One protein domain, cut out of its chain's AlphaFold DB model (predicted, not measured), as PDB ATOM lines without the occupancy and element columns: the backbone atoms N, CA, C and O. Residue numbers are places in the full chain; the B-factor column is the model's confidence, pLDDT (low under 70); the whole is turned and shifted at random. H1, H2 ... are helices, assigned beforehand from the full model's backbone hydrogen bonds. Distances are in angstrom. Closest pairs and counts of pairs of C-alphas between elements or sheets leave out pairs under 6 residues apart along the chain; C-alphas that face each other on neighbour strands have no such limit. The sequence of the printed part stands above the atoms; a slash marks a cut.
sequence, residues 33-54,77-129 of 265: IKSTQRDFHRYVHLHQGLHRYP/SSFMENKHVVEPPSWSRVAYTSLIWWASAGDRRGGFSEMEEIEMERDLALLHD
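What this domain is: This is residues 33 to 54 and 77 to 129 of the 265 residues of an uncharacterized protein of Exophiala aquamarina CBS 119918 (UniProt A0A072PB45). A loose, open frame of helices: the longest helix, H4, and H1 make a V that closes toward their last residues, and H3 stands crosswise near the other end of H4, its residues 102 to 104 sticking out together with residues 105 to 107. The short H2 sits near H1 and away from H4. The printed part has 75 residues with four named helices in the order H1, H2, H3, H4 and no named strand, and its class is all helix. It is loose, with a radius of gyration of the C-alphas of 14.3 A and spans of 42 by 29 by 19 A.

Where its parts are: H4, residues 112 to 127, is 23.0 A long, from C-alpha 112 at (146.909, 213.025, 210.935) to C-alpha 127 at (124.961, 215.963, 204.818). H1, residues 37 to 50, begins with C-alpha 37 at (137.967, 204.225, 215.259) and is 20.0 A long. H3, residues 91 to 104, is 19.5 A long. H2, residues 77 to 82, is 8.7 A long.

How they stand to each other: H4 touches H1 with its residues 120 to 127 alone; the closest C-alphas, of Gly 49 and Leu 124, are 7.1 A apart. These two helices run the same way at a steep tilt of 46 degrees. H3 and H4 are close but not clearly touching, about perpendicular at 74 degrees; their closest C-alphas, of Thr 97 and Phe 112, are 7.8 A apart. H1 and H2 are close but not clearly touching, with the C-alphas of Val 44 and Ser 78 closest at 7.8 A. H3 is apart from H1 and from H2, and H2 is apart from H4. In H1, H2 and H3 every O i to N i+4 pair is within hydrogen-bond range; in H4 11 of 12 are.

The domain as a whole: The C-alphas of Pro 54 and Ala 103 are the two farthest apart, 42.3 A. Residues 55 to 76 are not printed, and C-alphas 54 and 77 are 24.1 A apart across this cut. The links H2 to H3 and H3 to H4 are short. The mean pLDDT of the printed part is 77.9; residues 77 to 81 and 105 to 115 are under 70.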
ATOM      1  N   ILE A  33     131.177 192.492 217.232       77.25
ATOM      2  CA  ILE A  33     131.884 193.394 216.327       77.25
ATOM      3  C   ILE A  33     131.835 194.783 216.957       77.25
ATOM      4  O   ILE A  33     130.764 195.267 217.327       77.25
ATOM      5  N   LYS A  34     133.009 195.378 217.131       83.12
ATOM      6  CA  LYS A  34     133.142 196.762 217.565       83.12
ATOM      7  C   LYS A  34     133.251 197.649 216.337       83.12
ATOM      8  O   LYS A  34     133.803 197.232 215.325       83.12
ATOM      9  N   SER A  35     132.724 198.854 216.458       84.69
ATOM     10  CA  SER A  35     132.927 199.918 215.487       84.69
ATOM     11  C   SER A  35     134.412 200.278 215.434       84.69
ATOM     12  O   SER A  35     135.088 200.293 216.474       84.69
ATOM     13  N   THR A  36     134.916 200.534 214.227       85.06
ATOM     14  CA  THR A  36     136.290 200.999 214.050       85.06
ATOM     15  C   THR A  36     136.459 202.408 214.619       85.06
ATOM     16  O   THR A  36     135.484 203.135 214.826       85.06
ATOM     17  N   GLN A  37     137.700 202.833 214.862       84.25
ATOM     18  CA  GLN A  37     137.967 204.225 215.259       84.25
ATOM     19  C   GLN A  37     137.459 205.230 214.219       84.25
ATOM     20  O   GLN A  37     136.892 206.262 214.574       84.25
ATOM     21  N   ARG A  38     137.597 204.889 212.937       82.81
ATOM     22  CA  ARG A  38     137.107 205.700 211.825       82.81
ATOM     23  C   ARG A  38     135.585 205.829 211.847       82.81
ATOM     24  O   ARG A  38     135.066 206.939 211.802       82.81
ATOM     25  N   ASP A  39     134.865 204.718 211.987       86.12
ATOM     26  CA  ASP A  39     133.396 204.734 212.038       86.12
ATOM     27  C   ASP A  39     132.882 205.516 213.252       86.12
ATOM     28  O   ASP A  39     131.880 206.227 213.163       86.12
ATOM     29  N   PHE A  40     133.585 205.428 214.384       85.81
ATOM     30  CA  PHE A  40     133.276 206.242 215.552       85.81
ATOM     31  C   PHE A  40     133.446 207.739 215.264       85.81
ATOM     32  O   PHE A  40     132.561 208.522 215.609       85.81
ATOM     33  N   HIS A  41     134.533 208.145 214.601       83.62
ATOM     34  CA  HIS A  41     134.727 209.539 214.193       83.62
ATOM     35  C   HIS A  41     133.586 210.005 213.281       83.62
ATOM     36  O   HIS A  41     132.967 211.033 213.554       83.62
ATOM     37  N   ARG A  42     133.237 209.210 212.263       87.06
ATOM     38  CA  ARG A  42     132.106 209.492 211.366       87.06
ATOM     39  C   ARG A  42     130.798 209.677 212.105       87.06
ATOM     40  O   ARG A  42     130.091 210.648 211.864       87.06
ATOM     41  N   TYR A  43     130.491 208.766 213.023       87.44
ATOM     42  CA  TYR A  43     129.290 208.843 213.843       87.44
ATOM     43  C   TYR A  43     129.237 210.145 214.650       87.44
ATOM     44  O   TYR A  43     128.198 210.806 214.678       87.44
ATOM     45  N   VAL A  44     130.350 210.537 215.279       86.00
ATOM     46  CA  VAL A  44     130.405 211.774 216.068       86.00
ATOM     47  C   VAL A  44     130.180 213.000 215.180       86.00
ATOM     48  O   VAL A  44     129.367 213.849 215.543       86.00
ATOM     49  N   HIS A  45     130.824 213.076 214.012       84.88
ATOM     50  CA  HIS A  45     130.652 214.205 213.088       84.88
ATOM     51  C   HIS A  45     129.253 214.253 212.476       84.88
ATOM     52  O   HIS A  45     128.644 215.320 212.427       84.88
ATOM     53  N   LEU A  46     128.700 213.103 212.084       89.31
ATOM     54  CA  LEU A  46     127.320 212.986 211.621       89.31
ATOM     55  C   LEU A  46     126.356 213.502 212.693       89.31
ATOM     56  O   LEU A  46     125.512 214.352 212.421       89.31
ATOM     57  N   HIS A  47     126.518 213.050 213.936       86.88
ATOM     58  CA  HIS A  47     125.686 213.490 215.051       86.88
ATOM     59  C   HIS A  47     125.821 214.997 215.322       86.88
ATOM     60  O   HIS A  47     124.819 215.665 215.567       86.88
ATOM     61  N   GLN A  48     127.038 215.545 215.244       85.75
ATOM     62  CA  GLN A  48     127.291 216.983 215.363       85.75
ATOM     63  C   GLN A  48     126.613 217.779 214.236       85.75
ATOM     64  O   GLN A  48     125.898 218.741 214.517       85.75
ATOM     65  N   GLY A  49     126.766 217.352 212.979       84.81
ATOM     66  CA  GLY A  49     126.153 217.997 211.814       84.81
ATOM     67  C   GLY A  49     124.623 217.963 211.844       84.81
ATOM     68  O   GLY A  49     123.967 218.944 211.493       84.81
ATOM     69  N   LEU A  50     124.039 216.878 212.361       87.81
ATOM     70  CA  LEU A  50     122.589 216.713 212.486       87.81
ATOM     71  C   LEU A  50     121.922 217.684 213.471       87.81
ATOM     72  O   LEU A  50     120.707 217.885 213.394       87.81
ATOM     73  N   HIS A  51     122.679 218.308 214.380       85.31
ATOM     74  CA  HIS A  51     122.135 219.347 215.266       85.31
ATOM     75  C   HIS A  51     121.739 220.625 214.525       85.31
ATOM     76  O   HIS A  51     120.946 221.393 215.063       85.31
ATOM     77  N   ARG A  52     122.227 220.838 213.293       84.00
ATOM     78  CA  ARG A  52     121.807 221.968 212.449       84.00
ATOM     79  C   ARG A  52     120.364 221.829 211.956       84.00
ATOM     80  O   ARG A  52     119.722 222.840 211.690       84.00
ATOM     81  N   TYR A  53     119.848 220.605 211.870       85.44
ATOM     82  CA  TYR A  53     118.499 220.343 211.381       85.44
ATOM     83  C   TYR A  53     117.481 220.367 212.526       85.44
ATOM     84  O   TYR A  53     117.738 219.796 213.600       85.44
ATOM     85  N   PRO A  54     116.295 220.967 212.312       83.88
ATOM     86  CA  PRO A  54     115.225 220.920 213.291       83.88
ATOM     87  C   PRO A  54     114.831 219.466 213.567       83.88
ATOM     88  O   PRO A  54     114.687 218.643 212.659       83.88
ATOM     89  N   SER A  77     134.519 212.853 225.931       60.44
ATOM     90  CA  SER A  77     133.341 212.379 226.670       60.44
ATOM     91  C   SER A  77     132.525 211.362 225.866       60.44
ATOM     92  O   SER A  77     132.135 210.330 226.413       60.44
ATOM     93  N   SER A  78     132.349 211.590 224.561       63.78
ATOM     94  CA  SER A  78     131.653 210.659 223.662       63.78
ATOM     95  C   SER A  78     132.402 209.335 223.535       63.78
ATOM     96  O   SER A  78     131.783 208.273 223.526       63.78
ATOM     97  N   PHE A  79     133.738 209.357 223.479       65.44
ATOM     98  CA  PHE A  79     134.525 208.124 223.456       65.44
ATOM     99  C   PHE A  79     134.405 207.359 224.775       65.44
ATOM    100  O   PHE A  79     134.270 206.138 224.773       65.44
ATOM    101  N   MET A  80     134.422 208.060 225.913       64.00
ATOM    102  CA  MET A  80     134.234 207.425 227.216       64.00
ATOM    103  C   MET A  80     132.878 206.726 227.340       64.00
ATOM    104  O   MET A  80     132.822 205.617 227.873       64.00
ATOM    105  N   GLU A  81     131.819 207.334 226.809       68.69
ATOM    106  CA  GLU A  81     130.481 206.743 226.759       68.69
ATOM    107  C   GLU A  81     130.427 205.520 225.824       68.69
ATOM    108  O   GLU A  81     129.829 204.495 226.155       68.69
ATOM    109  N   ASN A  82     131.152 205.573 224.702       73.56
ATOM    110  CA  ASN A  82     131.129 204.545 223.658       73.56
ATOM    111  C   ASN A  82     132.286 203.526 223.724       73.56
ATOM    112  O   ASN A  82     132.401 202.649 222.867       73.56
ATOM    113  N   LYS A  83     133.121 203.548 224.768       77.56
ATOM    114  CA  LYS A  83     134.314 202.680 224.906       77.56
ATOM    115  C   LYS A  83     134.020 201.179 224.775       77.56
ATOM    116  O   LYS A  83     134.898 200.380 224.437       77.56
ATOM    117  N   HIS A  84     132.799 200.763 225.095       78.44
ATOM    118  CA  HIS A  84     132.390 199.364 225.000       78.44
ATOM    119  C   HIS A  84     132.044 198.925 223.571       78.44
ATOM    120  O   HIS A  84     132.180 197.735 223.277       78.44
ATOM    121  N   VAL A  85     131.661 199.861 222.698       81.56
ATOM    122  CA  VAL A  85     131.234 199.600 221.314       81.56
ATOM    123  C   VAL A  85     132.284 199.971 220.272       81.56
ATOM    124  O   VAL A  85     132.191 199.489 219.149       81.56
ATOM    125  N   VAL A  86     133.305 200.746 220.645       85.56
ATOM    126  CA  VAL A  86     134.421 201.131 219.768       85.56
ATOM    127  C   VAL A  86     135.673 200.322 220.110       85.56
ATOM    128  O   VAL A  86     135.942 199.997 221.276       85.56
ATOM    129  N   GLU A  87     136.443 199.945 219.094       86.06
ATOM    130  CA  GLU A  87     137.770 199.360 219.286       86.06
ATOM    131  C   GLU A  87     138.725 200.354 219.976       86.06
ATOM    132  O   GLU A  87     138.566 201.560 219.827       86.06
ATOM    133  N   PRO A  88     139.708 199.918 220.777       84.81
ATOM    134  CA  PRO A  88     140.704 200.843 221.312       84.81
ATOM    135  C   PRO A  88     141.620 201.370 220.190       84.81
ATOM    136  O   PRO A  88     141.904 200.627 219.250       84.81
ATOM    137  N   PRO A  89     142.142 202.606 220.295       82.62
ATOM    138  CA  PRO A  89     143.128 203.101 219.340       82.62
ATOM    139  C   PRO A  89     144.378 202.214 219.350       82.62
ATOM    140  O   PRO A  89     144.798 201.710 220.397       82.62
ATOM    141  N   SER A  90     144.988 202.037 218.178       84.44
ATOM    142  CA  SER A  90     146.217 201.258 218.053       84.44
ATOM    143  C   SER A  90     147.383 201.937 218.779       84.44
ATOM    144  O   SER A  90     147.466 203.164 218.879       84.44
ATOM    145  N   TRP A  91     148.331 201.137 219.271       83.62
ATOM    146  CA  TRP A  91     149.524 201.657 219.944       83.62
ATOM    147  C   TRP A  91     150.377 202.546 219.042       83.62
ATOM    148  O   TRP A  91     150.907 203.549 219.511       83.62
ATOM    149  N   SER A  92     150.488 202.205 217.757       81.00
ATOM    150  CA  SER A  92     151.192 203.029 216.773       81.00
ATOM    151  C   SER A  92     150.533 204.397 216.624       81.00
ATOM    152  O   SER A  92     151.231 205.407 216.645       81.00
ATOM    153  N   ARG A  93     149.196 204.440 216.567       81.00
ATOM    154  CA  ARG A  93     148.435 205.691 216.518       81.00
ATOM    155  C   ARG A  93     148.661 206.526 217.770       81.00
ATOM    156  O   ARG A  93     149.000 207.692 217.640       81.00
ATOM    157  N   VAL A  94     148.554 205.939 218.964       84.12
ATOM    158  CA  VAL A  94     148.803 206.653 220.234       84.12
ATOM    159  C   VAL A  94     150.237 207.184 220.313       84.12
ATOM    160  O   VAL A  94     150.456 208.335 220.687       84.12
ATOM    161  N   ALA A  95     151.225 206.365 219.946       85.94
ATOM    162  CA  ALA A  95     152.623 206.774 219.947       85.94
ATOM    163  C   ALA A  95     152.859 207.929 218.968       85.94
ATOM    164  O   ALA A  95     153.465 208.931 219.344       85.94
ATOM    165  N   TYR A  96     152.332 207.833 217.747       79.12
ATOM    166  CA  TYR A  96     152.504 208.876 216.746       79.12
ATOM    167  C   TYR A  96     151.766 210.164 217.110       79.12
ATOM    168  O   TYR A  96     152.366 211.227 217.035       79.12
ATOM    169  N   THR A  97     150.502 210.108 217.544       78.44
ATOM    170  CA  THR A  97     149.768 211.323 217.945       78.44
ATOM    171  C   THR A  97     150.429 211.998 219.139       78.44
ATOM    172  O   THR A  97     150.508 213.224 219.183       78.44
ATOM    173  N   SER A  98     150.994 211.215 220.067       81.75
ATOM    174  CA  SER A  98     151.824 211.767 221.134       81.75
ATOM    175  C   SER A  98     153.085 212.425 220.574       81.75
ATOM    176  O   SER A  98     153.385 213.557 220.939       81.75
ATOM    177  N   LEU A  99     153.794 211.774 219.648       83.38
ATOM    178  CA  LEU A  99     155.012 212.303 219.043       83.38
ATOM    179  C   LEU A  99     154.743 213.575 218.241       83.38
ATOM    180  O   LEU A  99     155.528 214.503 218.350       83.38
ATOM    181  N   ILE A 100     153.637 213.659 217.502       76.12
ATOM    182  CA  ILE A 100     153.208 214.881 216.814       76.12
ATOM    183  C   ILE A 100     152.886 215.978 217.815       76.12
ATOM    184  O   ILE A 100     153.346 217.098 217.639       76.12
ATOM    185  N   TRP A 101     152.169 215.678 218.900       75.06
ATOM    186  CA  TRP A 101     151.923 216.671 219.945       75.06
ATOM    187  C   TRP A 101     153.232 217.213 220.539       75.06
ATOM    188  O   TRP A 101     153.393 218.425 220.684       75.06
ATOM    189  N   TRP A 102     154.190 216.324 220.822       79.25
ATOM    190  CA  TRP A 102     155.517 216.692 221.316       79.25
ATOM    191  C   TRP A 102     156.334 217.479 220.281       79.25
ATOM    192  O   TRP A 102     156.934 218.496 220.621       79.25
ATOM    193  N   ALA A 103     156.362 217.025 219.029       80.44
ATOM    194  CA  ALA A 103     157.166 217.599 217.951       80.44
ATOM    195  C   ALA A 103     156.611 218.936 217.451       80.44
ATOM    196  O   ALA A 103     157.376 219.806 217.046       80.44
ATOM    197  N   SER A 104     155.293 219.107 217.510       71.06
ATOM    198  CA  SER A 104     154.613 220.307 217.034       71.06
ATOM    199  C   SER A 104     154.644 221.457 218.047       71.06
ATOM    200  O   SER A 104     154.303 222.583 217.701       71.06
ATOM    201  N   ALA A 105     155.055 221.201 219.299       59.31
ATOM    202  CA  ALA A 105     155.336 222.209 220.330       59.31
ATOM    203  C   ALA A 105     154.331 223.390 220.384       59.31
ATOM    204  O   ALA A 105     154.716 224.536 220.612       59.31
ATOM    205  N   GLY A 106     153.037 223.110 220.181       62.94
ATOM    206  CA  GLY A 106     151.947 224.090 220.236       62.94
ATOM    207  C   GLY A 106     151.238 224.398 218.913       62.94
ATOM    208  O   GLY A 106     150.137 224.945 218.973       62.94
ATOM    209  N   ASP A 107     151.782 224.024 217.749       58.03
ATOM    210  CA  ASP A 107     151.050 224.138 216.483       58.03
ATOM    211  C   ASP A 107     150.063 222.968 216.350       58.03
ATOM    212  O   ASP A 107     150.421 221.794 216.445       58.03
ATOM    213  N   ARG A 108     148.773 223.277 216.238       56.41
ATOM    214  CA  ARG A 108     147.692 222.295 216.429       56.41
ATOM    215  C   ARG A 108     147.278 221.588 215.137       56.41
ATOM    216  O   ARG A 108     146.300 220.853 215.177       56.41
ATOM    217  N   ARG A 109     147.966 221.831 214.013       55.03
ATOM    218  CA  ARG A 109     147.424 221.524 212.674       55.03
ATOM    219  C   ARG A 109     148.116 220.405 211.885       55.03
ATOM    220  O   ARG A 109     147.542 219.925 210.922       55.03
ATOM    221  N   GLY A 110     149.323 219.963 212.237       52.41
ATOM    222  CA  GLY A 110     150.124 219.141 211.314       52.41
ATOM    223  C   GLY A 110     150.163 217.648 211.634       52.41
ATOM    224  O   GLY A 110     150.802 217.259 212.609       52.41
ATOM    225  N   GLY A 111     149.570 216.797 210.787       48.97
ATOM    226  CA  GLY A 111     149.938 215.373 210.718       48.97
ATOM    227  C   GLY A 111     148.807 214.453 210.264       48.97
ATOM    228  O   GLY A 111     148.566 214.301 209.076       48.97
ATOM    229  N   PHE A 112     148.111 213.830 211.216       52.28
ATOM    230  CA  PHE A 112     146.909 213.025 210.935       52.28
ATOM    231  C   PHE A 112     145.631 213.857 210.841       52.28
ATOM    232  O   PHE A 112     144.649 213.384 210.278       52.28
ATOM    233  N   SER A 113     145.673 215.087 211.363       59.81
ATOM    234  CA  SER A 113     144.562 216.034 211.294       59.81
ATOM    235  C   SER A 113     144.159 216.277 209.853       59.81
ATOM    236  O   SER A 113     142.992 216.176 209.564       59.81
ATOM    237  N   GLU A 114     145.101 216.487 208.932       66.56
ATOM    238  CA  GLU A 114     144.772 216.854 207.550       66.56
ATOM    239  C   GLU A 114     144.030 215.741 206.795       66.56
ATOM    240  O   GLU A 114     142.982 215.992 206.217       66.56
ATOM    241  N   MET A 115     144.510 214.493 206.848       68.81
ATOM    242  CA  MET A 115     143.798 213.363 206.229       68.81
ATOM    243  C   MET A 115     142.425 213.147 206.883       68.81
ATOM    244  O   MET A 115     141.431 212.963 206.186       68.81
ATOM    245  N   GLU A 116     142.356 213.198 208.217       73.38
ATOM    246  CA  GLU A 116     141.092 213.062 208.953       73.38
ATOM    247  C   GLU A 116     140.146 214.249 208.717       73.38
ATOM    248  O   GLU A 116     138.936 214.059 208.703       73.38
ATOM    249  N   GLU A 117     140.673 215.454 208.499       77.38
ATOM    250  CA  GLU A 117     139.944 216.677 208.152       77.38
ATOM    251  C   GLU A 117     139.383 216.575 206.737       77.38
ATOM    252  O   GLU A 117     138.214 216.884 206.541       77.38
ATOM    253  N   ILE A 118     140.158 216.071 205.773       80.56
ATOM    254  CA  ILE A 118     139.685 215.821 204.404       80.56
ATOM    255  C   ILE A 118     138.580 214.756 204.405       80.56
ATOM    256  O   ILE A 118     137.551 214.919 203.746       80.56
ATOM    257  N   GLU A 119     138.766 213.659 205.144       79.88
ATOM    258  CA  GLU A 119     137.727 212.635 205.313       79.88
ATOM    259  C   GLU A 119     136.472 213.218 205.976       79.88
ATOM    260  O   GLU A 119     135.356 212.960 205.524       79.88
ATOM    261  N   MET A 120     136.650 214.055 207.000       79.81
ATOM    262  CA  MET A 120     135.563 214.743 207.693       79.81
ATOM    263  C   MET A 120     134.814 215.713 206.778       79.81
ATOM    264  O   MET A 120     133.586 215.723 206.791       79.81
ATOM    265  N   GLU A 121     135.520 216.514 205.983       85.50
ATOM    266  CA  GLU A 121     134.925 217.456 205.035       85.50
ATOM    267  C   GLU A 121     134.104 216.711 203.978       85.50
ATOM    268  O   GLU A 121     132.963 217.087 203.707       85.50
ATOM    269  N   ARG A 122     134.629 215.589 203.465       85.94
ATOM    270  CA  ARG A 122     133.891 214.701 202.555       85.94
ATOM    271  C   ARG A 122     132.623 214.152 203.208       85.94
ATOM    272  O   ARG A 122     131.556 214.207 202.601       85.94
ATOM    273  N   ASP A 123     132.716 213.641 204.432       85.81
ATOM    274  CA  ASP A 123     131.557 213.084 205.135       85.81
ATOM    275  C   ASP A 123     130.514 214.171 205.471       85.81
ATOM    276  O   ASP A 123     129.311 213.924 205.383       85.81
ATOM    277  N   LEU A 124     130.941 215.397 205.793       85.88
ATOM    278  CA  LEU A 124     130.040 216.537 206.002       85.88
ATOM    279  C   LEU A 124     129.383 217.016 204.703       85.88
ATOM    280  O   LEU A 124     128.214 217.407 204.728       85.88
ATOM    281  N   ALA A 125     130.082 216.942 203.569       88.81
ATOM    282  CA  ALA A 125     129.509 217.256 202.263       88.81
ATOM    283  C   ALA A 125     128.346 216.315 201.902       88.81
ATOM    284  O   ALA A 125     127.416 216.727 201.222       88.81
ATOM    285  N   LEU A 126     128.328 215.077 202.414       89.94
ATOM    286  CA  LEU A 126     127.187 214.170 202.232       89.94
ATOM    287  C   LEU A 126     125.939 214.620 203.009       89.94
ATOM    288  O   LEU A 126     124.822 214.271 202.624       89.94
ATOM    289  N   LEU A 127     126.095 215.379 204.098       88.06
ATOM    290  CA  LEU A 127     124.961 215.963 204.818       88.06
ATOM    291  C   LEU A 127     124.424 217.211 204.121       88.06
ATOM    292  O   LEU A 127     123.210 217.401 204.065       88.06
ATOM    293  N   HIS A 128     125.311 218.053 203.593       79.00
ATOM    294  CA  HIS A 128     124.922 219.336 203.028       79.00
ATOM    295  C   HIS A 128     124.489 219.219 201.565       79.00
ATOM    296  O   HIS A 128     125.242 218.781 200.705       79.00
ATOM    297  N   ASP A 129     123.277 219.670 201.285       72.12
ATOM    298  CA  ASP A 129     122.776 219.913 199.939       72.12
ATOM    299  C   ASP A 129     122.089 221.272 199.987       72.12
ATOM    300  O   ASP A 129     121.308 221.544 200.903       72.12
TER     301      ASP A 129